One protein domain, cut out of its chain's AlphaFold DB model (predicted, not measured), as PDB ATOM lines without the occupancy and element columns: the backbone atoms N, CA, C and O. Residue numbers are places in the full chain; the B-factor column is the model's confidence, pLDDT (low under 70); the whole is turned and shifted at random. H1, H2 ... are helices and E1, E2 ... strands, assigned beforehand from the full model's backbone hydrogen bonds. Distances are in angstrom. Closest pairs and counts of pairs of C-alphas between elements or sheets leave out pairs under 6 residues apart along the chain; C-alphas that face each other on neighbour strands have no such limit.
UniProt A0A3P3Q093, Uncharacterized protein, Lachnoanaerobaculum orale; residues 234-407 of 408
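AT A GLANCE: This is residues 234 to 407 of the 408 residues of an uncharacterized protein of Lachnoanaerobaculum orale (UniProt A0A3P3Q093). Look for a loosely joined row of small two-strand units strung along one long axis: the pair E1 and E2, with the short helix H1, at one end, then the hairpins E3-E4, E5-E6, E7-E8 and E9-E10. The hairpin E11-E12 folds back to pack beside E5, and the unnamed residues 378 to 407 run on to the other end of the row. The printed part has 174 residues, with one named helix and twelve named strands in the order E1, H1, E2, then E3 to E12; its six sheets have two strands each, all antiparallel. The class is mostly strand, though under half of the residues are in named elements. The whole is compact, with a radius of gyration of the C-alphas of 17.8 A, and elongated, spanning 56 by 33 by 28 A.

HOW THE PARTS SIT: Start with the longest strands, E3, residues 270 to 278, and E4, residues 281 to 289, a hairpin with N 274 and O 285 2.9 A apart. E3 bends by 57 degrees at residue 275 and E4 by 59 degrees at residue 286. Toward one end, E1, residues 239 to 243, is antiparallel to E2, residues 258 to 262, with N 240 and O 261 2.8 A apart; between them in the chain lies H1, residues 246 to 251, in which every O i to N i+4 pair is within hydrogen-bond range. The closest C-alphas of E2 and E4 are those of Val 259 and Phe 289, 7.6 A apart. Next find the hairpin of E5, residues 298 to 302, and E6, residues 305 to 309, with N 300 and O 307 2.9 A apart. The closest C-alphas of E4 and E6 are those of Tyr 287 and Leu 309, 7.3 A apart. The hairpin of E7, residues 323 to 326, and E8, residues 333 to 336, has N 325 and O 334 2.8 A apart; the closest C-alphas of E6 and E8 are those of Tyr 307 and Leu 336, 7.0 A apart. In the hairpin of E9, residues 346 to 350, and E10, residues 353 to 357, N 348 and O 355 are 2.9 A apart; Tyr 334 and Leu 357 hold the closest C-alphas of E8 and E10, 7.2 A apart. In the hairpin of E11, residues 366 to 369, and E12, residues 374 to 377, N 367 and O 376 are 2.9 A apart; the closest C-alphas of E5 and E12 are those of Trp 299 and Trp 375, 5.7 A apart.

IN THESE COORDINATES: Find C-alpha 239 at (-12.469, 26.306, 19.258), where E1 begins; E12 ends at C-alpha 377, at (-45.335, 28.063, 12.823). E3 and E4 each measure 22.8 A from first to last C-alpha.

THE WHOLE: The C-alphas farthest apart are those of Ala 264 and Gly 397, 56.8 A. The printed part has no cut, and the link from E6 to E7 is long, with 13 residues. Mean pLDDT of the printed part is 87.0; residues 237 to 238, 279 to 281, 362 to 363, 371 to 373 and 379 to 380 are under 70.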
ATOM      1  N   ARG A 234     -13.083  20.456  16.209       79.62
ATOM      2  CA  ARG A 234     -13.141  19.791  17.516       79.62
ATOM      3  C   ARG A 234     -13.270  20.826  18.617       79.62
ATOM      4  O   ARG A 234     -12.399  21.685  18.784       79.62
ATOM      5  N   VAL A 235     -14.338  20.716  19.391       76.31
ATOM      6  CA  VAL A 235     -14.546  21.579  20.556       76.31
ATOM      7  C   VAL A 235     -13.496  21.248  21.615       76.31
ATOM      8  O   VAL A 235     -13.168  20.082  21.830       76.31
ATOM      9  N   GLY A 236     -12.917  22.272  22.236       70.81
ATOM     10  CA  GLY A 236     -11.800  22.143  23.173       70.81
ATOM     11  C   GLY A 236     -10.419  22.175  22.514       70.81
ATOM     12  O   GLY A 236      -9.427  22.355  23.217       70.81
ATOM     13  N   GLN A 237     -10.329  22.046  21.185       66.00
ATOM     14  CA  GLN A 237      -9.058  22.092  20.455       66.00
ATOM     15  C   GLN A 237      -9.038  23.187  19.387       66.00
ATOM     16  O   GLN A 237      -8.195  24.084  19.429       66.00
ATOM     17  N   ASP A 238      -9.969  23.123  18.437       63.94
ATOM     18  CA  ASP A 238     -10.036  24.049  17.302       63.94
ATOM     19  C   ASP A 238     -10.887  25.291  17.638       63.94
ATOM     20  O   ASP A 238     -10.768  26.335  16.991       63.94
ATOM     21  N   GLY A 239     -11.700  25.204  18.691       78.88
ATOM     22  CA  GLY A 239     -12.469  26.306  19.258       78.88
ATOM     23  C   GLY A 239     -13.368  25.856  20.407       78.88
ATOM     24  O   GLY A 239     -13.350  24.685  20.781       78.88
ATOM     25  N   ASN A 240     -14.153  26.774  20.963       76.44
ATOM     26  CA  ASN A 240     -15.078  26.510  22.063       76.44
ATOM     27  C   ASN A 240     -16.413  27.235  21.888       76.44
ATOM     28  O   ASN A 240     -16.470  28.343  21.349       76.44
ATOM     29  N   TRP A 241     -17.468  26.612  22.409       85.94
ATOM     30  CA  TRP A 241     -18.780  27.231  22.554       85.94
ATOM     31  C   TRP A 241     -18.743  28.361  23.589       85.94
ATOM     32  O   TRP A 241     -18.116  28.238  24.641       85.94
ATOM     33  N   GLU A 242     -19.447  29.450  23.306       88.69
ATOM     34  CA  GLU A 242     -19.705  30.546  24.238       88.69
ATOM     35  C   GLU A 242     -21.195  30.894  24.189       88.69
ATOM     36  O   GLU A 242     -21.763  31.096  23.115       88.69
ATOM     37  N   LEU A 243     -21.824  30.973  25.361       86.50
ATOM     38  CA  LEU A 243     -23.204  31.421  25.507       86.50
ATOM     39  C   LEU A 243     -23.216  32.921  25.791       86.50
ATOM     40  O   LEU A 243     -22.749  33.360  26.841       86.50
ATOM     41  N   LEU A 244     -23.777  33.711  24.877       86.69
ATOM     42  CA  LEU A 244     -23.765  35.172  24.992       86.69
ATOM     43  C   LEU A 244     -24.827  35.725  25.952       86.69
ATOM     44  O   LEU A 244     -24.726  36.872  26.385       86.69
ATOM     45  N   ASN A 245     -25.860  34.944  26.274       85.38
ATOM     46  CA  ASN A 245     -27.008  35.380  27.074       85.38
ATOM     47  C   ASN A 245     -27.375  34.389  28.202       85.38
ATOM     48  O   ASN A 245     -28.516  33.925  28.274       85.38
ATOM     49  N   PRO A 246     -26.443  34.064  29.117       75.00
ATOM     50  CA  PRO A 246     -26.646  33.012  30.116       75.00
ATOM     51  C   PRO A 246     -27.847  33.257  31.042       75.00
ATOM     52  O   PRO A 246     -28.557  32.315  31.386       75.00
ATOM     53  N   ALA A 247     -28.125  34.512  31.413       78.44
ATOM     54  CA  ALA A 247     -29.261  34.851  32.272       78.44
ATOM     55  C   ALA A 247     -30.618  34.543  31.608       78.44
ATOM     56  O   ALA A 247     -31.485  33.928  32.223       78.44
ATOM     57  N   GLN A 248     -30.793  34.933  30.342       81.62
ATOM     58  CA  GLN A 248     -32.013  34.664  29.578       81.62
ATOM     59  C   GLN A 248     -32.139  33.175  29.243       81.62
ATOM     60  O   GLN A 248     -33.214  32.607  29.409       81.62
ATOM     61  N   ALA A 249     -31.030  32.537  28.859       79.75
ATOM     62  CA  ALA A 249     -30.973  31.108  28.567       79.75
ATOM     63  C   ALA A 249     -31.340  30.235  29.779       79.75
ATOM     64  O   ALA A 249     -31.947  29.184  29.622       79.75
ATOM     65  N   THR A 250     -31.030  30.686  30.998       74.25
ATOM     66  CA  THR A 250     -31.423  29.977  32.228       74.25
ATOM     67  C   THR A 250     -32.938  30.030  32.450       74.25
ATOM     68  O   THR A 250     -33.532  29.054  32.896       74.25
ATOM     69  N   ALA A 251     -33.577  31.165  32.142       81.19
ATOM     70  CA  ALA A 251     -35.024  31.333  32.281       81.19
ATOM     71  C   ALA A 251     -35.807  30.654  31.146       81.19
ATOM     72  O   ALA A 251     -36.904  30.146  31.360       81.19
ATOM     73  N   ASN A 252     -35.243  30.663  29.940       83.25
ATOM     74  CA  ASN A 252     -35.776  29.996  28.768       83.25
ATOM     75  C   ASN A 252     -34.607  29.436  27.939       83.25
ATOM     76  O   ASN A 252     -33.970  30.211  27.214       83.25
ATOM     77  N   PRO A 253     -34.332  28.120  28.006       81.44
ATOM     78  CA  PRO A 253     -33.275  27.479  27.224       81.44
ATOM     79  C   PRO A 253     -33.428  27.714  25.720       81.44
ATOM     80  O   PRO A 253     -32.444  27.977  25.024       81.44
ATOM     81  N   ASP A 254     -34.665  27.790  25.226       85.50
ATOM     82  CA  ASP A 254     -34.977  28.160  23.848       85.50
ATOM     83  C   ASP A 254     -34.726  29.639  23.558       85.50
ATOM     84  O   ASP A 254     -35.077  30.106  22.495       85.50
ATOM     85  N   SER A 255     -34.108  30.428  24.425       84.81
ATOM     86  CA  SER A 255     -33.625  31.768  24.070       84.81
ATOM     87  C   SER A 255     -32.109  31.818  23.884       84.81
ATOM     88  O   SER A 255     -31.570  32.883  23.590       84.81
ATOM     89  N   SER A 256     -31.415  30.685  24.041       86.25
ATOM     90  CA  SER A 256     -29.952  30.599  24.013       86.25
ATOM     91  C   SER A 256     -29.335  31.145  22.723       86.25
ATOM     92  O   SER A 256     -29.759  30.807  21.619       86.25
ATOM     93  N   LYS A 257     -28.296  31.971  22.880       90.44
ATOM     94  CA  LYS A 257     -27.491  32.574  21.810       90.44
ATOM     95  C   LYS A 257     -26.068  32.046  21.900       90.44
ATOM     96  O   LYS A 257     -25.212  32.633  22.565       90.44
ATOM     97  N   TRP A 258     -25.850  30.911  21.253       92.69
ATOM     98  CA  TRP A 258     -24.553  30.249  21.204       92.69
ATOM     99  C   TRP A 258     -23.710  30.780  20.052       92.69
ATOM    100  O   TRP A 258     -24.212  30.976  18.950       92.69
ATOM    101  N   VAL A 259     -22.419  30.976  20.296       94.06
ATOM    102  CA  VAL A 259     -21.409  31.221  19.260       94.06
ATOM    103  C   VAL A 259     -20.280  30.209  19.406       94.06
ATOM    104  O   VAL A 259     -20.068  29.660  20.490       94.06
ATOM    105  N   PHE A 260     -19.527  29.979  18.332       90.69
ATOM    106  CA  PHE A 260     -18.323  29.151  18.378       90.69
ATOM    107  C   PHE A 260     -17.076  29.994  18.114       90.69
ATOM    108  O   PHE A 260     -16.867  30.484  17.000       90.69
ATOM    109  N   ASN A 261     -16.248  30.169  19.146       85.75
ATOM    110  CA  ASN A 261     -15.002  30.926  19.084       85.75
ATOM    111  C   ASN A 261     -13.856  30.012  18.656       85.75
ATOM    112  O   ASN A 261     -13.584  29.015  19.320       85.75
ATOM    113  N   LEU A 262     -13.157  30.363  17.582       83.44
ATOM    114  CA  LEU A 262     -12.020  29.587  17.091       83.44
ATOM    115  C   LEU A 262     -10.766  29.878  17.920       83.44
ATOM    116  O   LEU A 262     -10.463  31.033  18.220       83.44
ATOM    117  N   THR A 263      -9.971  28.847  18.205       72.12
ATOM    118  CA  THR A 263      -8.668  28.985  18.883       72.12
ATOM    119  C   THR A 263      -7.698  29.850  18.068       72.12
ATOM    120  O   THR A 263      -6.877  30.574  18.624       72.12
ATOM    121  N   ALA A 264      -7.822  29.821  16.738       78.50
ATOM    122  CA  ALA A 264      -7.064  30.675  15.820       78.50
ATOM    123  C   ALA A 264      -7.526  32.151  15.813       78.50
ATOM    124  O   ALA A 264      -6.936  32.972  15.110       78.50
ATOM    125  N   GLY A 265      -8.558  32.488  16.589       80.19
ATOM    126  CA  GLY A 265      -9.218  33.787  16.596       80.19
ATOM    127  C   GLY A 265     -10.403  33.856  15.630       80.19
ATOM    128  O   GLY A 265     -10.446  33.176  14.605       80.19
ATOM    129  N   GLY A 266     -11.372  34.712  15.962       89.06
ATOM    130  CA  GLY A 266     -12.622  34.864  15.213       89.06
ATOM    131  C   GLY A 266     -13.715  33.874  15.629       89.06
ATOM    132  O   GLY A 266     -13.547  33.077  16.553       89.06
ATOM    133  N   ARG A 267     -14.859  33.955  14.944       92.50
ATOM    134  CA  ARG A 267     -16.040  33.115  15.177       92.50
ATOM    135  C   ARG A 267     -16.453  32.392  13.906       92.50
ATOM    136  O   ARG A 267     -16.237  32.899  12.804       92.50
ATOM    137  N   VAL A 268     -17.049  31.217  14.072       89.62
ATOM    138  CA  VAL A 268     -17.614  30.448  12.956       89.62
ATOM    139  C   VAL A 268     -18.810  31.187  12.352       89.62
ATOM    140  O   VAL A 268     -19.505  31.956  13.019       89.62
ATOM    141  N   LYS A 269     -19.005  30.979  11.050       93.25
ATOM    142  CA  LYS A 269     -20.095  31.524  10.248       93.25
ATOM    143  C   LYS A 269     -20.500  30.494   9.191       93.25
ATOM    144  O   LYS A 269     -19.623  29.829   8.641       93.25
ATOM    145  N   GLY A 270     -21.792  30.402   8.892       93.06
ATOM    146  CA  GLY A 270     -22.364  29.425   7.968       93.06
ATOM    147  C   GLY A 270     -22.372  28.001   8.528       93.06
ATOM    148  O   GLY A 270     -22.259  27.793   9.738       93.06
ATOM    149  N   TRP A 271     -22.498  27.020   7.635       92.69
ATOM    150  CA  TRP A 271     -22.428  25.601   7.977       92.69
ATOM    151  C   TRP A 271     -21.045  25.200   8.486       92.69
ATOM    152  O   TRP A 271     -20.024  25.452   7.843       92.69
ATOM    153  N   ALA A 272     -21.022  24.497   9.610       93.50
ATOM    154  CA  ALA A 272     -19.820  23.915  10.173       93.50
ATOM    155  C   ALA A 272     -20.110  22.527  10.737       93.50
ATOM    156  O   ALA A 272     -21.154  22.287  11.337       93.50
ATOM    157  N   TYR A 273     -19.161  21.615  10.552       90.19
ATOM    158  CA  TYR A 273     -19.215  20.281  11.133       90.19
ATOM    159  C   TYR A 273     -18.429  20.293  12.441       90.19
ATOM    160  O   TYR A 273     -17.219  20.534  12.417       90.19
ATOM    161  N   LEU A 274     -19.101  20.081  13.572       87.12
ATOM    162  CA  LEU A 274     -18.491  20.138  14.899       87.12
ATOM    163  C   LEU A 274     -18.529  18.774  15.571       87.12
ATOM    164  O   LEU A 274     -19.493  18.030  15.426       87.12
ATOM    165  N   SER A 275     -17.482  18.470  16.333       84.06
ATOM    166  CA  SER A 275     -17.377  17.246  17.120       84.06
ATOM    167  C   SER A 275     -17.075  17.560  18.575       84.06
ATOM    168  O   SER A 275     -16.071  18.221  18.862       84.06
ATOM    169  N   TYR A 276     -17.901  17.051  19.489       74.75
ATOM    170  CA  TYR A 276     -17.686  17.213  20.926       74.75
ATOM    171  C   TYR A 276     -18.393  16.174  21.784       74.75
ATOM    172  O   TYR A 276     -19.257  15.430  21.320       74.75
ATOM    173  N   THR A 277     -17.968  16.115  23.046       72.56
ATOM    174  CA  THR A 277     -18.480  15.184  24.044       72.56
ATOM    175  C   THR A 277     -19.327  15.931  25.064       72.56
ATOM    176  O   THR A 277     -18.845  16.875  25.686       72.56
ATOM    177  N   TYR A 278     -20.560  15.477  25.263       70.00
ATOM    178  CA  TYR A 278     -21.457  15.939  26.317       70.00
ATOM    179  C   TYR A 278     -22.012  14.716  27.053       70.00
ATOM    180  O   TYR A 278     -22.384  13.739  26.411       70.00
ATOM    181  N   GLU A 279     -21.970  14.725  28.391       69.44
ATOM    182  CA  GLU A 279     -22.439  13.611  29.243       69.44
ATOM    183  C   GLU A 279     -21.914  12.217  28.821       69.44
ATOM    184  O   GLU A 279     -22.588  11.199  28.919       69.44
ATOM    185  N   GLY A 280     -20.668  12.157  28.334       61.19
ATOM    186  CA  GLY A 280     -20.025  10.910  27.896       61.19
ATOM    187  C   GLY A 280     -20.400  10.448  26.483       61.19
ATOM    188  O   GLY A 280     -19.743   9.554  25.947       61.19
ATOM    189  N   GLN A 281     -21.367  11.092  25.833       63.84
ATOM    190  CA  GLN A 281     -21.676  10.875  24.427       63.84
ATOM    191  C   GLN A 281     -20.805  11.790  23.568       63.84
ATOM    192  O   GLN A 281     -20.833  13.006  23.718       63.84
ATOM    193  N   THR A 282     -20.019  11.214  22.657       77.62
ATOM    194  CA  THR A 282     -19.309  11.993  21.632       77.62
ATOM    195  C   THR A 282     -20.121  11.972  20.357       77.62
ATOM    196  O   THR A 282     -20.428  10.895  19.845       77.62
ATOM    197  N   LYS A 283     -20.453  13.153  19.845       83.56
ATOM    198  CA  LYS A 283     -21.209  13.306  18.606       83.56
ATOM    199  C   LYS A 283     -20.489  14.264  17.673       83.56
ATOM    200  O   LYS A 283     -19.808  15.190  18.115       83.56
ATOM    201  N   SER A 284     -20.633  14.005  16.379       89.06
ATOM    202  CA  SER A 284     -20.128  14.862  15.315       89.06
ATOM    203  C   SER A 284     -21.274  15.154  14.359       89.06
ATOM    204  O   SER A 284     -21.797  14.232  13.732       89.06
ATOM    205  N   GLU A 285     -21.684  16.413  14.265       92.88
ATOM    206  CA  GLU A 285     -22.840  16.800  13.459       92.88
ATOM    207  C   GLU A 285     -22.673  18.201  12.860       92.88
ATOM    208  O   GLU A 285     -21.770  18.959  13.229       92.88
ATOM    209  N   TRP A 286     -23.513  18.518  11.876       95.12
ATOM    210  CA  TRP A 286     -23.585  19.845  11.277       95.12
ATOM    211  C   TRP A 286     -24.349  20.827  12.160       95.12
ATOM    212  O   TRP A 286     -25.383  20.496  12.726       95.12
ATOM    213  N   TYR A 287     -23.849  22.054  12.212       95.12
ATOM    214  CA  TYR A 287     -24.475  23.210  12.842       95.12
ATOM    215  C   TYR A 287     -24.415  24.374  11.856       95.12
ATOM    216  O   TYR A 287     -23.527  24.421  10.998       95.12
ATOM    217  N   HIS A 288     -25.325  25.333  11.993       94.69
ATOM    218  CA  HIS A 288     -25.327  26.537  11.171       94.69
ATOM    219  C   HIS A 288     -25.218  27.790  12.039       94.69
ATOM    220  O   HIS A 288     -25.891  27.905  13.062       94.69
ATOM    221  N   PHE A 289     -24.378  28.733  11.615       93.69
ATOM    222  CA  PHE A 289     -24.170  30.016  12.279       93.69
ATOM    223  C   PHE A 289     -24.577  31.158  11.351       93.69
ATOM    224  O   PHE A 289     -24.104  31.242  10.216       93.69
ATOM    225  N   GLY A 290     -25.424  32.053  11.849       88.62
ATOM    226  CA  GLY A 290     -25.895  33.224  11.127       88.62
ATOM    227  C   GLY A 290     -24.789  34.229  10.801       88.62
ATOM    228  O   GLY A 290     -23.623  34.095  11.190       88.62
ATOM    229  N   ASP A 291     -25.167  35.285  10.080       89.31
ATOM    230  CA  ASP A 291     -24.250  36.369   9.717       89.31
ATOM    231  C   ASP A 291     -23.685  37.125  10.925       89.31
ATOM    232  O   ASP A 291     -22.585  37.676  10.836       89.31
ATOM    233  N   ASP A 292     -24.423  37.110  12.032       88.75
ATOM    234  CA  ASP A 292     -24.085  37.634  13.356       88.75
ATOM    235  C   ASP A 292     -23.256  36.653  14.210       88.75
ATOM    236  O   ASP A 292     -22.984  36.921  15.382       88.75
ATOM    237  N   ASN A 293     -22.838  35.531  13.615       92.12
ATOM    238  CA  ASN A 293     -22.123  34.417  14.237       92.12
ATOM    239  C   ASN A 293     -22.919  33.639  15.293       92.12
ATOM    240  O   ASN A 293     -22.340  32.766  15.945       92.12
ATOM    241  N   ILE A 294     -24.210  33.930  15.475       92.75
ATOM    242  CA  ILE A 294     -25.067  33.208  16.414       92.75
ATOM    243  C   ILE A 294     -25.558  31.926  15.747       92.75
ATOM    244  O   ILE A 294     -25.987  31.922  14.596       92.75
ATOM    245  N   MET A 295     -25.471  30.818  16.469       94.69
ATOM    246  CA  MET A 295     -25.941  29.516  16.019       94.69
ATOM    247  C   MET A 295     -27.465  29.527  15.844       94.69
ATOM    248  O   MET A 295     -28.198  29.939  16.746       94.69
ATOM    249  N   ASN A 296     -27.941  29.051  14.695       92.56
ATOM    250  CA  ASN A 296     -29.364  28.879  14.426       92.56
ATOM    251  C   ASN A 296     -29.910  27.610  15.108       92.56
ATOM    252  O   ASN A 296     -29.179  26.653  15.362       92.56
ATOM    253  N   SER A 297     -31.214  27.596  15.387       92.69
ATOM    254  CA  SER A 297     -31.949  26.437  15.902       92.69
ATOM    255  C   SER A 297     -33.384  26.429  15.359       92.69
ATOM    256  O   SER A 297     -33.881  27.459  14.899       92.69
ATOM    257  N   GLY A 298     -34.052  25.277  15.418       92.69
ATOM    258  CA  GLY A 298     -35.371  25.054  14.826       92.69
ATOM    259  C   GLY A 298     -35.326  24.930  13.304       92.69
ATOM    260  O   GLY A 298     -34.287  24.613  12.716       92.69
ATOM    261  N   TRP A 299     -36.461  25.187  12.653       91.44
ATOM    262  CA  TRP A 299     -36.534  25.233  11.196       91.44
ATOM    263  C   TRP A 299     -35.631  26.326  10.634       91.44
ATOM    264  O   TRP A 299     -35.672  27.482  11.060       91.44
ATOM    265  N   PHE A 300     -34.826  25.951   9.647       90.38
ATOM    266  CA  PHE A 300     -33.855  26.816   9.004       90.38
ATOM    267  C   PHE A 300     -33.955  26.674   7.485       90.38
ATOM    268  O   PHE A 300     -33.929  25.567   6.951       90.38
ATOM    269  N   LEU A 301     -34.076  27.806   6.793       88.12
ATOM    270  CA  LEU A 301     -34.143  27.870   5.338       88.12
ATOM    271  C   LEU A 301     -32.799  28.358   4.795       88.12
ATOM    272  O   LEU A 301     -32.448  29.521   4.992       88.12
ATOM    273  N   ASP A 302     -32.084  27.481   4.092       85.94
ATOM    274  CA  ASP A 302     -30.860  27.823   3.364       85.94
ATOM    275  C   ASP A 302     -31.129  27.796   1.856       85.94
ATOM    276  O   ASP A 302     -31.420  26.752   1.258       85.94
ATOM    277  N   GLY A 303     -31.105  28.976   1.236       88.12
ATOM    278  CA  GLY A 303     -31.581  29.166  -0.131       88.12
ATOM    279  C   GLY A 303     -33.049  28.750  -0.272       88.12
ATOM    280  O   GLY A 303     -33.938  29.415   0.252       88.12
ATOM    281  N   ASN A 304     -33.292  27.645  -0.982       86.50
ATOM    282  CA  ASN A 304     -34.630  27.079  -1.200       86.50
ATOM    283  C   ASN A 304     -34.851  25.751  -0.456       86.50
ATOM    284  O   ASN A 304     -35.853  25.076  -0.698       86.50
ATOM    285  N   THR A 305     -33.916  25.356   0.407       88.25
ATOM    286  CA  THR A 305     -33.936  24.055   1.077       88.25
ATOM    287  C   THR A 305     -34.160  24.243   2.568       88.25
ATOM    288  O   THR A 305     -33.441  24.995   3.225       88.25
ATOM    289  N   TRP A 306     -35.162  23.551   3.099       92.56
ATOM    290  CA  TRP A 306     -35.436  23.533   4.530       92.56
ATOM    291  C   TRP A 306     -34.602  22.468   5.232       92.56
ATOM    292  O   TRP A 306     -34.445  21.357   4.730       92.56
ATOM    293  N   TYR A 307     -34.127  22.817   6.416       94.25
ATOM    294  CA  TYR A 307     -33.425  21.965   7.362       94.25
ATOM    295  C   TYR A 307     -34.071  22.141   8.731       94.25
ATOM    296  O   TYR A 307     -34.717  23.159   8.998       94.25
ATOM    297  N   TYR A 308     -33.842  21.185   9.622       96.19
ATOM    298  CA  TYR A 308     -34.186  21.341  11.027       96.19
ATOM    299  C   TYR A 308     -32.932  21.222  11.883       96.19
ATOM    300  O   TYR A 308     -32.185  20.247  11.788       96.19
ATOM    301  N   LEU A 309     -32.714  22.223  12.723       95.94
ATOM    302  CA  LEU A 309     -31.647  22.271  13.709       95.94
ATOM    303  C   LEU A 309     -32.270  21.993  15.081       95.94
ATOM    304  O   LEU A 309     -33.223  22.654  15.486       95.94
ATOM    305  N   SER A 310     -31.758  20.996  15.792       94.31
ATOM    306  CA  SER A 310     -32.336  20.469  17.026       94.31
ATOM    307  C   SER A 310     -32.598  21.567  18.052       94.31
ATOM    308  O   SER A 310     -31.724  22.380  18.352       94.31
ATOM    309  N   MET A 311     -33.793  21.556  18.636       91.69
ATOM    310  CA  MET A 311     -34.132  22.395  19.785       91.69
ATOM    311  C   MET A 311     -34.011  21.645  21.117       91.69
ATOM    312  O   MET A 311     -34.325  22.190  22.170       91.69
ATOM    313  N   ASN A 312     -33.516  20.404  21.099       90.00
ATOM    314  CA  ASN A 312     -33.350  19.614  22.312       90.00
ATOM    315  C   ASN A 312     -32.144  20.107  23.120       90.00
ATOM    316  O   ASN A 312     -31.025  20.184  22.613       90.00
ATOM    317  N   HIS A 313     -32.356  20.364  24.410       84.56
ATOM    318  CA  HIS A 313     -31.311  20.794  25.349       84.56
ATOM    319  C   HIS A 313     -30.623  19.604  26.031       84.56
ATOM    320  O   HIS A 313     -30.414  19.600  27.237       84.56
ATOM    321  N   ASN A 314     -30.264  18.583  25.252       81.62
ATOM    322  CA  ASN A 314     -29.554  17.374  25.702       81.62
ATOM    323  C   ASN A 314     -28.028  17.472  25.490       81.62
ATOM    324  O   ASN A 314     -27.353  16.466  25.290       81.62
ATOM    325  N   GLY A 315     -27.509  18.703  25.429       82.56
ATOM    326  CA  GLY A 315     -26.112  19.009  25.116       82.56
ATOM    327  C   GLY A 315     -25.767  19.127  23.635       82.56
ATOM    328  O   GLY A 315     -24.712  19.669  23.307       82.56
ATOM    329  N   PHE A 316     -26.656  18.708  22.733       89.62
ATOM    330  CA  PHE A 316     -26.464  18.831  21.283       89.62
ATOM    331  C   PHE A 316     -27.442  19.810  20.620       89.62
ATOM    332  O   PHE A 316     -27.772  19.677  19.444       89.62
ATOM    333  N   PHE A 317     -27.896  20.821  21.367       91.88
ATOM    334  CA  PHE A 317     -28.752  21.895  20.855       91.88
ATOM    335  C   PHE A 317     -28.149  22.535  19.592       91.88
ATOM    336  O   PHE A 317     -26.972  22.886  19.572       91.88
ATOM    337  N   GLY A 318     -28.964  22.695  18.548       94.06
ATOM    338  CA  GLY A 318     -28.581  23.243  17.244       94.06
ATOM    339  C   GLY A 318     -28.027  22.238  16.236       94.06
ATOM    340  O   GLY A 318     -27.740  22.629  15.106       94.06
ATOM    341  N   GLU A 319     -27.877  20.963  16.601       95.81
ATOM    342  CA  GLU A 319     -27.400  19.948  15.658       95.81
ATOM    343  C   GLU A 319     -28.398  19.706  14.520       95.81
ATOM    344  O   GLU A 319     -29.608  19.668  14.735       95.81
ATOM    345  N   MET A 320     -27.911  19.497  13.303       97.19
ATOM    346  CA  MET A 320     -28.762  19.201  12.158       97.19
ATOM    347  C   MET A 320     -29.427  17.831  12.312       97.19
ATOM    348  O   MET A 320     -28.761  16.798  12.401       97.19
ATOM    349  N   VAL A 321     -30.758  17.825  12.301       96.88
ATOM    350  CA  VAL A 321     -31.570  16.611  12.386       96.88
ATOM    351  C   VAL A 321     -31.683  15.962  11.006       96.88
ATOM    352  O   VAL A 321     -31.715  16.629   9.973       96.88
ATOM    353  N   LYS A 322     -31.733  14.629  10.996       95.19
ATOM    354  CA  LYS A 322     -31.887  13.786   9.805       95.19
ATOM    355  C   LYS A 322     -32.936  12.713  10.080       95.19
ATOM    356  O   LYS A 322     -33.125  12.307  11.225       95.19
ATOM    357  N   GLY A 323     -33.559  12.204   9.026       96.44
ATOM    358  CA  GLY A 323     -34.615  11.202   9.106       96.44
ATOM    359  C   GLY A 323     -35.978  11.793   9.457       96.44
ATOM    360  O   GLY A 323     -36.266  12.958   9.182       96.44
ATOM    361  N   TRP A 324     -36.841  10.953  10.029       96.50
ATOM    362  CA  TRP A 324     -38.180  11.352  10.450       96.50
ATOM    363  C   TRP A 324     -38.121  12.317  11.633       96.50
ATOM    364  O   TRP A 324     -37.514  12.018  12.659       96.50
ATOM    365  N   HIS A 325     -38.796  13.451  11.494       96.44
ATOM    366  CA  HIS A 325     -38.919  14.476  12.517       96.44
ATOM    367  C   HIS A 325     -40.399  14.761  12.779       96.44
ATOM    368  O   HIS A 325     -41.142  15.061  11.847       96.44
ATOM    369  N   HIS A 326     -40.827  14.646  14.035       95.31
ATOM    370  CA  HIS A 326     -42.159  15.062  14.470       95.31
ATOM    371  C   HIS A 326     -42.054  16.455  15.079       95.31
ATOM    372  O   HIS A 326     -41.340  16.633  16.068       95.31
ATOM    373  N   ASP A 327     -42.724  17.429  14.469       91.06
ATOM    374  CA  ASP A 327     -42.699  18.808  14.941       91.06
ATOM    375  C   ASP A 327     -43.826  19.037  15.957       91.06
ATOM    376  O   ASP A 327     -45.003  18.801  15.683       91.06
ATOM    377  N   GLY A 328     -43.464  19.486  17.159       86.75
ATOM    378  CA  GLY A 328     -44.422  19.728  18.237       86.75
ATOM    379  C   GLY A 328     -45.253  21.008  18.087       86.75
ATOM    380  O   GLY A 328     -46.267  21.129  18.772       86.75
ATOM    381  N   GLN A 329     -44.854  21.960  17.235       84.88
ATOM    382  CA  GLN A 329     -45.581  23.219  17.021       84.88
ATOM    383  C   GLN A 329     -46.830  23.010  16.163       84.88
ATOM    384  O   GLN A 329     -47.851  23.646  16.414       84.88
ATOM    385  N   ASP A 330     -46.761  22.115  15.172       87.38
ATOM    386  CA  ASP A 330     -47.886  21.802  14.278       87.38
ATOM    387  C   ASP A 330     -48.410  20.357  14.392       87.38
ATOM    388  O   ASP A 330     -49.465  20.033  13.838       87.38
ATOM    389  N   GLY A 331     -47.703  19.492  15.127       89.75
ATOM    390  CA  GLY A 331     -48.077  18.104  15.381       89.75
ATOM    391  C   GLY A 331     -47.865  17.159  14.198       89.75
ATOM    392  O   GLY A 331     -48.417  16.053  14.213       89.75
ATOM    393  N   ARG A 332     -47.107  17.551  13.167       92.88
ATOM    394  CA  ARG A 332     -46.949  16.789  11.919       92.88
ATOM    395  C   ARG A 332     -45.560  16.173  11.772       92.88
ATOM    396  O   ARG A 332     -44.579  16.589  12.379       92.88
ATOM    397  N   TRP A 333     -45.494  15.140  10.936       96.56
ATOM    398  CA  TRP A 333     -44.246  14.476  10.567       96.56
ATOM    399  C   TRP A 333     -43.618  15.100   9.328       96.56
ATOM    400  O   TRP A 333     -44.312  15.451   8.378       96.56
ATOM    401  N   TYR A 334     -42.294  15.142   9.321       97.00
ATOM    402  CA  TYR A 334     -41.440  15.620   8.247       97.00
ATOM    403  C   TYR A 334     -40.330  14.608   8.011       97.00
ATOM    404  O   TYR A 334     -39.944  13.874   8.923       97.00
ATOM    405  N   TYR A 335     -39.786  14.578   6.797       96.81
ATOM    406  CA  TYR A 335     -38.617  13.762   6.500       96.81
ATOM    407  C   TYR A 335     -37.458  14.634   6.038       96.81
ATOM    408  O   TYR A 335     -37.569  15.351   5.044       96.81
ATOM    409  N   LEU A 336     -36.349  14.555   6.766       97.38
ATOM    410  CA  LEU A 336     -35.084  15.199   6.441       97.38
ATOM    411  C   LEU A 336     -34.144  14.144   5.864       97.38
ATOM    412  O   LEU A 336     -33.984  13.070   6.447       97.38
ATOM    413  N   ASP A 337     -33.536  14.421   4.715       91.94
ATOM    414  CA  ASP A 337     -32.691  13.467   4.001       91.94
ATOM    415  C   ASP A 337     -31.600  12.907   4.927       91.94
ATOM    416  O   ASP A 337     -30.888  13.637   5.621       91.94
ATOM    417  N   ALA A 338     -31.467  11.580   4.940       87.12
ATOM    418  CA  ALA A 338     -30.571  10.885   5.858       87.12
ATOM    419  C   ALA A 338     -29.078  11.196   5.631       87.12
ATOM    420  O   ALA A 338     -28.265  10.944   6.520       87.12
ATOM    421  N   ASN A 339     -28.702  11.724   4.464       84.50
ATOM    422  CA  ASN A 339     -27.319  12.033   4.112       84.50
ATOM    423  C   ASN A 339     -26.992  13.510   4.339       84.50
ATOM    424  O   ASN A 339     -25.911  13.822   4.838       84.50
ATOM    425  N   ASN A 340     -27.898  14.412   3.956       83.56
ATOM    426  CA  ASN A 340     -27.613  15.848   3.910       83.56
ATOM    427  C   ASN A 340     -28.576  16.729   4.723       83.56
ATOM    428  O   ASN A 340     -28.315  17.921   4.821       83.56
ATOM    429  N   GLY A 341     -29.634  16.176   5.324       92.19
ATOM    430  CA  GLY A 341     -30.586  16.909   6.170       92.19
ATOM    431  C   GLY A 341     -31.624  17.751   5.422       92.19
ATOM    432  O   GLY A 341     -32.453  18.387   6.070       92.19
ATOM    433  N   ALA A 342     -31.615  17.762   4.086       92.25
ATOM    434  CA  ALA A 342     -32.584  18.507   3.290       92.25
ATOM    435  C   ALA A 342     -33.998  17.939   3.465       92.25
ATOM    436  O   ALA A 342     -34.222  16.738   3.317       92.25
ATOM    437  N   MET A 343     -34.972  18.799   3.741       96.81
ATOM    438  CA  MET A 343     -36.368  18.399   3.871       96.81
ATOM    439  C   MET A 343     -36.934  17.916   2.534       96.81
ATOM    440  O   MET A 343     -36.871  18.610   1.516       96.81
ATOM    441  N   HIS A 344     -37.545  16.737   2.553       95.12
ATOM    442  CA  HIS A 344     -38.247  16.183   1.408       95.12
ATOM    443  C   HIS A 344     -39.617  16.832   1.204       95.12
ATOM    444  O   HIS A 344     -40.310  17.231   2.138       95.12
ATOM    445  N   THR A 345     -40.033  16.868  -0.056       95.56
ATOM    446  CA  THR A 345     -41.386  17.222  -0.486       95.56
ATOM    447  C   THR A 345     -41.836  16.243  -1.567       95.56
ATOM    448  O   THR A 345     -41.013  15.551  -2.170       95.56
ATOM    449  N   ASN A 346     -43.142  16.204  -1.833       96.12
ATOM    450  CA  ASN A 346     -43.784  15.301  -2.786       96.12
ATOM    451  C   ASN A 346     -43.597  13.810  -2.415       96.12
ATOM    452  O   ASN A 346     -43.174  13.473  -1.306       96.12
ATOM    453  N   TRP A 347     -43.952  12.900  -3.322       95.25
ATOM    454  CA  TRP A 347     -43.716  11.467  -3.170       95.25
ATOM    455  C   TRP A 347     -42.235  11.153  -2.962       95.25
ATOM    456  O   TRP A 347     -41.393  11.467  -3.802       95.25
ATOM    457  N   SER A 348     -41.927  10.469  -1.864       93.31
ATOM    458  CA  SER A 348     -40.581  10.013  -1.526       93.31
ATOM    459  C   SER A 348     -40.603   8.548  -1.102       93.31
ATOM    460  O   SER A 348     -41.471   8.124  -0.339       93.31
ATOM    461  N   LYS A 349     -39.637   7.764  -1.595       92.56
ATOM    462  CA  LYS A 349     -39.449   6.369  -1.183       92.56
ATOM    463  C   LYS A 349     -38.460   6.309  -0.019       92.56
ATOM    464  O   LYS A 349     -37.271   6.544  -0.220       92.56
ATOM    465  N   ILE A 350     -38.941   5.976   1.175       92.06
ATOM    466  CA  ILE A 350     -38.177   6.011   2.430       92.06
ATOM    467  C   ILE A 350     -38.302   4.643   3.098       92.06
ATOM    468  O   ILE A 350     -39.404   4.143   3.297       92.06
ATOM    469  N   GLY A 351     -37.181   3.989   3.406       87.19
ATOM    470  CA  GLY A 351     -37.204   2.684   4.087       87.19
ATOM    471  C   GLY A 351     -37.945   1.563   3.335       87.19
ATOM    472  O   GLY A 351     -38.304   0.565   3.944       87.19
ATOM    473  N   GLY A 352     -38.177   1.713   2.025       89.44
ATOM    474  CA  GLY A 352     -38.881   0.732   1.186       89.44
ATOM    475  C   GLY A 352     -40.344   1.069   0.880       89.44
ATOM    476  O   GLY A 352     -40.850   0.590  -0.134       89.44
ATOM    477  N   GLU A 353     -40.970   1.948   1.660       92.94
ATOM    478  CA  GLU A 353     -42.354   2.402   1.477       92.94
ATOM    479  C   GLU A 353     -42.389   3.788   0.804       92.94
ATOM    480  O   GLU A 353     -41.379   4.496   0.754       92.94
ATOM    481  N   TYR A 354     -43.545   4.176   0.264       95.19
ATOM    482  CA  TYR A 354     -43.758   5.497  -0.331       95.19
ATOM    483  C   TYR A 354     -44.567   6.385   0.608       95.19
ATOM    484  O   TYR A 354     -45.601   5.965   1.118       95.19
ATOM    485  N   TYR A 355     -44.120   7.624   0.770       95.94
ATOM    486  CA  TYR A 355     -44.765   8.639   1.595       95.94
ATOM    487  C   TYR A 355     -44.995   9.891   0.766       95.94
ATOM    488  O   TYR A 355     -44.160  10.239  -0.072       95.94
ATOM    489  N   PHE A 356     -46.103  10.582   1.018       97.00
ATOM    490  CA  PHE A 356     -46.400  11.854   0.374       97.00
ATOM    491  C   PHE A 356     -46.187  13.007   1.356       97.00
ATOM    492  O   PHE A 356     -46.921  13.153   2.338       97.00
ATOM    493  N   LEU A 357     -45.161  13.812   1.085       97.00
ATOM    494  CA  LEU A 357     -44.800  14.995   1.857       97.00
ATOM    495  C   LEU A 357     -45.373  16.215   1.140       97.00
ATOM    496  O   LEU A 357     -45.198  16.362  -0.067       97.00
ATOM    497  N   ASN A 358     -46.074  17.096   1.846       94.69
ATOM    498  CA  ASN A 358     -46.834  18.171   1.221       94.69
ATOM    499  C   ASN A 358     -45.934  19.087   0.355       94.69
ATOM    500  O   ASN A 358     -45.065  19.763   0.902       94.69
ATOM    501  N   PRO A 359     -46.107  19.153  -0.978       92.25
ATOM    502  CA  PRO A 359     -45.203  19.912  -1.845       92.25
ATOM    503  C   PRO A 359     -45.514  21.410  -1.900       92.25
ATOM    504  O   PRO A 359     -44.727  22.180  -2.445       92.25
ATOM    505  N   THR A 360     -46.658  21.836  -1.361       87.06
ATOM    506  CA  THR A 360     -47.129  23.219  -1.462       87.06
ATOM    507  C   THR A 360     -47.826  23.655  -0.184       87.06
ATOM    508  O   THR A 360     -48.702  22.948   0.307       87.06
ATOM    509  N   ALA A 361     -47.525  24.855   0.301       80.00
ATOM    510  CA  ALA A 361     -48.334  25.523   1.315       80.00
ATOM    511  C   ALA A 361     -49.182  26.613   0.624       80.00
ATOM    512  O   ALA A 361     -48.608  27.566   0.092       80.00
ATOM    513  N   PRO A 362     -50.525  26.486   0.572       65.56
ATOM    514  CA  PRO A 362     -51.412  27.475  -0.056       65.56
ATOM    515  C   PRO A 362     -51.317  28.878   0.559       65.56
ATOM    516  O   PRO A 362     -51.657  29.867  -0.087       65.56
ATOM    517  N   ALA A 363     -50.873  28.956   1.812       69.06
ATOM    518  CA  ALA A 363     -50.542  30.181   2.521       69.06
ATOM    519  C   ALA A 363     -49.203  29.989   3.244       69.06
ATOM    520  O   ALA A 363     -48.813  28.862   3.546       69.06
ATOM    521  N   GLN A 364     -48.501  31.083   3.532       72.62
ATOM    522  CA  GLN A 364     -47.282  31.035   4.334       72.62
ATOM    523  C   GLN A 364     -47.614  30.538   5.749       72.62
ATOM    524  O   GLN A 364     -48.348  31.200   6.474       72.62
ATOM    525  N   THR A 365     -47.076  29.378   6.127       76.94
ATOM    526  CA  THR A 365     -47.266  28.766   7.455       76.94
ATOM    527  C   THR A 365     -46.105  29.030   8.409       76.94
ATOM    528  O   THR A 365     -46.232  28.782   9.600       76.94
ATOM    529  N   TRP A 366     -44.976  29.528   7.901       74.31
ATOM    530  CA  TRP A 366     -43.759  29.776   8.672       74.31
ATOM    531  C   TRP A 366     -43.400  31.256   8.629       74.31
ATOM    532  O   TRP A 366     -43.313  31.844   7.550       74.31
ATOM    533  N   PHE A 367     -43.165  31.855   9.793       81.00
ATOM    534  CA  PHE A 367     -42.854  33.275   9.938       81.00
ATOM    535  C   PHE A 367     -41.528  33.444  10.670       81.00
ATOM    536  O   PHE A 367     -41.343  32.900  11.756       81.00
ATOM    537  N   TYR A 368     -40.606  34.197  10.071       78.19
ATOM    538  CA  TYR A 368     -39.323  34.490  10.697       78.19
ATOM    539  C   TYR A 368     -39.492  35.555  11.784       78.19
ATOM    540  O   TYR A 368     -39.899  36.687  11.514       78.19
ATOM    541  N   ASP A 369     -39.163  35.193  13.015       78.12
ATOM    542  CA  ASP A 369     -39.124  36.080  14.162       78.12
ATOM    543  C   ASP A 369     -37.717  36.666  14.320       78.12
ATOM    544  O   ASP A 369     -36.772  35.985  14.712       78.12
ATOM    545  N   ASN A 370     -37.584  37.965  14.043       71.81
ATOM    546  CA  ASN A 370     -36.323  38.698  14.178       71.81
ATOM    547  C   ASN A 370     -35.840  38.833  15.633       71.81
ATOM    548  O   ASN A 370     -34.658  39.094  15.852       71.81
ATOM    549  N   ALA A 371     -36.719  38.696  16.632       68.31
ATOM    550  CA  ALA A 371     -36.333  38.795  18.038       68.31
ATOM    551  C   ALA A 371     -35.625  37.519  18.519       68.31
ATOM    552  O   ALA A 371     -34.662  37.593  19.292       68.31
ATOM    553  N   THR A 372     -36.087  36.360  18.046       68.81
ATOM    554  CA  THR A 372     -35.537  35.042  18.401       68.81
ATOM    555  C   THR A 372     -34.597  34.466  17.340       68.81
ATOM    556  O   THR A 372     -33.809  33.577  17.660       68.81
ATOM    557  N   GLY A 373     -34.627  34.997  16.114       68.31
ATOM    558  CA  GLY A 373     -33.828  34.544  14.974       68.31
ATOM    559  C   GLY A 373     -34.314  33.220  14.377       68.31
ATOM    560  O   GLY A 373     -33.493  32.428  13.911       68.31
ATOM    561  N   ARG A 374     -35.620  32.932  14.463       74.00
ATOM    562  CA  ARG A 374     -36.192  31.601  14.179       74.00
ATOM    563  C   ARG A 374     -37.437  31.653  13.326       74.00
ATOM    564  O   ARG A 374     -38.180  32.627  13.356       74.00
ATOM    565  N   TRP A 375     -37.688  30.563  12.614       77.25
ATOM    566  CA  TRP A 375     -38.959  30.332  11.945       77.25
ATOM    567  C   TRP A 375     -39.953  29.697  12.915       77.25
ATOM    568  O   TRP A 375     -39.696  28.626  13.459       77.25
ATOM    569  N   ASN A 376     -41.090  30.361  13.109       78.81
ATOM    570  CA  ASN A 376     -42.189  29.886  13.944       78.81
ATOM    571  C   ASN A 376     -43.376  29.489  13.070       78.81
ATOM    572  O   ASN A 376     -43.674  30.174  12.079       78.81
ATOM    573  N   PHE A 377     -44.071  28.419  13.452       79.12
ATOM    574  CA  PHE A 377     -45.335  28.063  12.823       79.12
ATOM    575  C   PHE A 377     -46.401  29.104  13.191       79.12
ATOM    576  O   PHE A 377     -46.605  29.430  14.361       79.12
ATOM    577  N   GLY A 378     -47.075  29.653  12.185       72.44
ATOM    578  CA  GLY A 378     -48.286  30.438  12.376       72.44
ATOM    579  C   GLY A 378     -49.491  29.553  12.116       72.44
ATOM    580  O   GLY A 378     -49.580  28.971  11.036       72.44
ATOM    581  N   ASP A 379     -50.417  29.490  13.076       69.00
ATOM    582  CA  ASP A 379     -51.693  28.780  12.940       69.00
ATOM    583  C   ASP A 379     -52.594  29.486  11.915       69.00
ATOM    584  O   ASP A 379     -53.500  30.264  12.215       69.00
ATOM    585  N   VAL A 380     -52.255  29.272  10.652       66.31
ATOM    586  CA  VAL A 380     -53.073  29.588   9.497       66.31
ATOM    587  C   VAL A 380     -53.680  28.261   9.074       66.31
ATOM    588  O   VAL A 380     -52.944  27.290   8.951       66.31
ATOM    589  N   ASN A 381     -55.001  28.202   8.869       74.69
ATOM    590  CA  ASN A 381     -55.766  27.007   8.467       74.69
ATOM    591  C   ASN A 381     -55.290  26.419   7.115       74.69
ATOM    592  O   ASN A 381     -55.997  26.451   6.108       74.69
ATOM    593  N   SER A 382     -54.059  25.928   7.064       81.94
ATOM    594  CA  SER A 382     -53.299  25.550   5.886       81.94
ATOM    595  C   SER A 382     -52.294  24.478   6.281       81.94
ATOM    596  O   SER A 382     -51.677  24.535   7.343       81.94
ATOM    597  N   ARG A 383     -52.130  23.474   5.421       87.50
ATOM    598  CA  ARG A 383     -51.178  22.393   5.662       87.50
ATOM    599  C   ARG A 383     -49.746  22.909   5.455       87.50
ATOM    600  O   ARG A 383     -49.465  23.427   4.372       87.50
ATOM    601  N   PRO A 384     -48.830  22.722   6.420       91.00
ATOM    602  CA  PRO A 384     -47.440  23.138   6.268       91.00
ATOM    603  C   PRO A 384     -46.737  22.455   5.095       91.00
ATOM    604  O   PRO A 384     -46.996  21.283   4.793       91.00
ATOM    605  N   LEU A 385     -45.823  23.179   4.452       91.25
ATOM    606  CA  LEU A 385     -44.912  22.639   3.439       91.25
ATOM    607  C   LEU A 385     -44.064  21.511   4.040       91.25
ATOM    608  O   LEU A 385     -43.543  21.674   5.130       91.25
ATOM    609  N   GLY A 386     -43.905  20.397   3.329       93.25
ATOM    610  CA  GLY A 386     -43.095  19.247   3.747       93.25
ATOM    611  C   GLY A 386     -43.793  18.279   4.700       93.25
ATOM    612  O   GLY A 386     -43.321  17.159   4.871       93.25
ATOM    613  N   SER A 387     -44.935  18.665   5.276       95.06
ATOM    614  CA  SER A 387     -45.641  17.818   6.236       95.06
ATOM    615  C   SER A 387     -46.233  16.559   5.594       95.06
ATOM    616  O   SER A 387     -46.808  16.597   4.504       95.06
ATOM    617  N   MET A 388     -46.090  15.423   6.269       96.50
ATOM    618  CA  MET A 388     -46.529  14.116   5.795       96.50
ATOM    619  C   MET A 388     -48.054  13.982   5.863       96.50
ATOM    620  O   MET A 388     -48.691  14.405   6.830       96.50
ATOM    621  N   TYR A 389     -48.638  13.356   4.842       95.69
ATOM    622  CA  TYR A 389     -50.021  12.882   4.883       95.69
ATOM    623  C   TYR A 389     -50.111  11.596   5.713       95.69
ATOM    624  O   TYR A 389     -49.296  10.692   5.541       95.69
ATOM    625  N   GLN A 390     -51.104  11.497   6.599       95.50
ATOM    626  CA  GLN A 390     -51.273  10.344   7.486       95.50
ATOM    627  C   GLN A 390     -52.757  10.016   7.664       95.50
ATOM    628  O   GLN A 390     -53.537  10.881   8.054       95.50
ATOM    629  N   ASN A 391     -53.132   8.759   7.401       95.19
ATOM    630  CA  ASN A 391     -54.508   8.257   7.485       95.19
ATOM    631  C   ASN A 391     -55.530   9.081   6.675       95.19
ATOM    632  O   ASN A 391     -56.609   9.430   7.156       95.19
ATOM    633  N   GLU A 392     -55.175   9.459   5.450       95.50
ATOM    634  CA  GLU A 392     -55.972  10.371   4.630       95.50
ATOM    635  C   GLU A 392     -55.645  10.229   3.137       95.50
ATOM    636  O   GLU A 392     -54.754   9.475   2.740       95.50
ATOM    637  N   ASN A 393     -56.376  10.957   2.291       94.88
ATOM    638  CA  ASN A 393     -56.121  10.986   0.854       94.88
ATOM    639  C   ASN A 393     -55.171  12.131   0.490       94.88
ATOM    640  O   ASN A 393     -55.365  13.280   0.885       94.88
ATOM    641  N   THR A 394     -54.170  11.802  -0.313       94.44
ATOM    642  CA  THR A 394     -53.279  12.757  -0.975       94.44
ATOM    643  C   THR A 394     -54.033  13.555  -2.054       94.44
ATOM    644  O   THR A 394     -55.051  13.079  -2.568       94.44
ATOM    645  N   PRO A 395     -53.581  14.771  -2.424       92.38
ATOM    646  CA  PRO A 395     -54.258  15.606  -3.423       92.38
ATOM    647  C   PRO A 395     -54.343  14.970  -4.817       92.38
ATOM    648  O   PRO A 395     -55.222  15.320  -5.599       92.38
ATOM    649  N   ASP A 396     -53.438  14.043  -5.125       93.06
ATOM    650  CA  ASP A 396     -53.396  13.258  -6.358       93.06
ATOM    651  C   ASP A 396     -54.184  11.935  -6.270       93.06
ATOM    652  O   ASP A 396     -54.194  11.157  -7.224       93.06
ATOM    653  N   GLY A 397     -54.919  11.711  -5.174       94.25
ATOM    654  CA  GLY A 397     -55.979  10.701  -5.081       94.25
ATOM    655  C   GLY A 397     -55.581   9.362  -4.460       94.25
ATOM    656  O   GLY A 397     -56.402   8.447  -4.442       94.25
ATOM    657  N   TYR A 398     -54.366   9.225  -3.926       95.06
ATOM    658  CA  TYR A 398     -53.935   8.006  -3.234       95.06
ATOM    659  C   TYR A 398     -54.229   8.075  -1.738       95.06
ATOM    660  O   TYR A 398     -53.946   9.083  -1.089       95.06
ATOM    661  N   HIS A 399     -54.737   6.979  -1.179       94.88
ATOM    662  CA  HIS A 399     -54.912   6.838   0.262       94.88
ATOM    663  C   HIS A 399     -53.617   6.354   0.922       94.88
ATOM    664  O   HIS A 399     -53.036   5.356   0.486       94.88
ATOM    665  N   VAL A 400     -53.182   7.037   1.981       94.81
ATOM    666  CA  VAL A 400     -52.058   6.619   2.832       94.81
ATOM    667  C   VAL A 400     -52.574   6.141   4.184       94.81
ATOM    668  O   VAL A 400     -53.535   6.689   4.719       94.81
ATOM    669  N   ASN A 401     -51.944   5.108   4.737       94.81
ATOM    670  CA  ASN A 401     -52.412   4.460   5.963       94.81
ATOM    671  C   ASN A 401     -52.072   5.260   7.240       94.81
ATOM    672  O   ASN A 401     -51.545   6.373   7.191       94.81
ATOM    673  N   GLU A 402     -52.334   4.663   8.405       94.50
ATOM    674  CA  GLU A 402     -52.053   5.232   9.732       94.50
ATOM    675  C   GLU A 402     -50.582   5.589   9.980       94.50
ATOM    676  O   GLU A 402     -50.305   6.457  10.800       94.50
ATOM    677  N   SER A 403     -49.625   4.976   9.279       93.75
ATOM    678  CA  SER A 403     -48.211   5.362   9.347       93.75
ATOM    679  C   SER A 403     -47.794   6.339   8.243       93.75
ATOM    680  O   SER A 403     -46.620   6.680   8.151       93.75
ATOM    681  N   GLY A 404     -48.734   6.792   7.407       93.56
ATOM    682  CA  GLY A 404     -48.489   7.648   6.242       93.56
ATOM    683  C   GLY A 404     -47.928   6.911   5.026       93.56
ATOM    684  O   GLY A 404     -47.656   7.534   3.999       93.56
ATOM    685  N   ALA A 405     -47.767   5.588   5.111       94.62
ATOM    686  CA  ALA A 405     -47.262   4.779   4.016       94.62
ATOM    687  C   ALA A 405     -48.367   4.491   2.991       94.62
ATOM    688  O   ALA A 405     -49.488   4.095   3.333       94.62
ATOM    689  N   TRP A 406     -48.031   4.641   1.713       93.88
ATOM    690  CA  TRP A 406     -48.846   4.160   0.608       93.88
ATOM    691  C   TRP A 406     -48.520   2.700   0.301       93.88
ATOM    692  O   TRP A 406     -47.364   2.337   0.066       93.88
ATOM    693  N   ARG A 407     -49.564   1.871   0.256       84.88
ATOM    694  CA  ARG A 407     -49.497   0.476  -0.183       84.88
ATOM    695  C   ARG A 407     -50.510   0.262  -1.298       84.88
ATOM    696  O   ARG A 407     -51.613   0.802  -1.243       84.88
TER     697      ARG A 407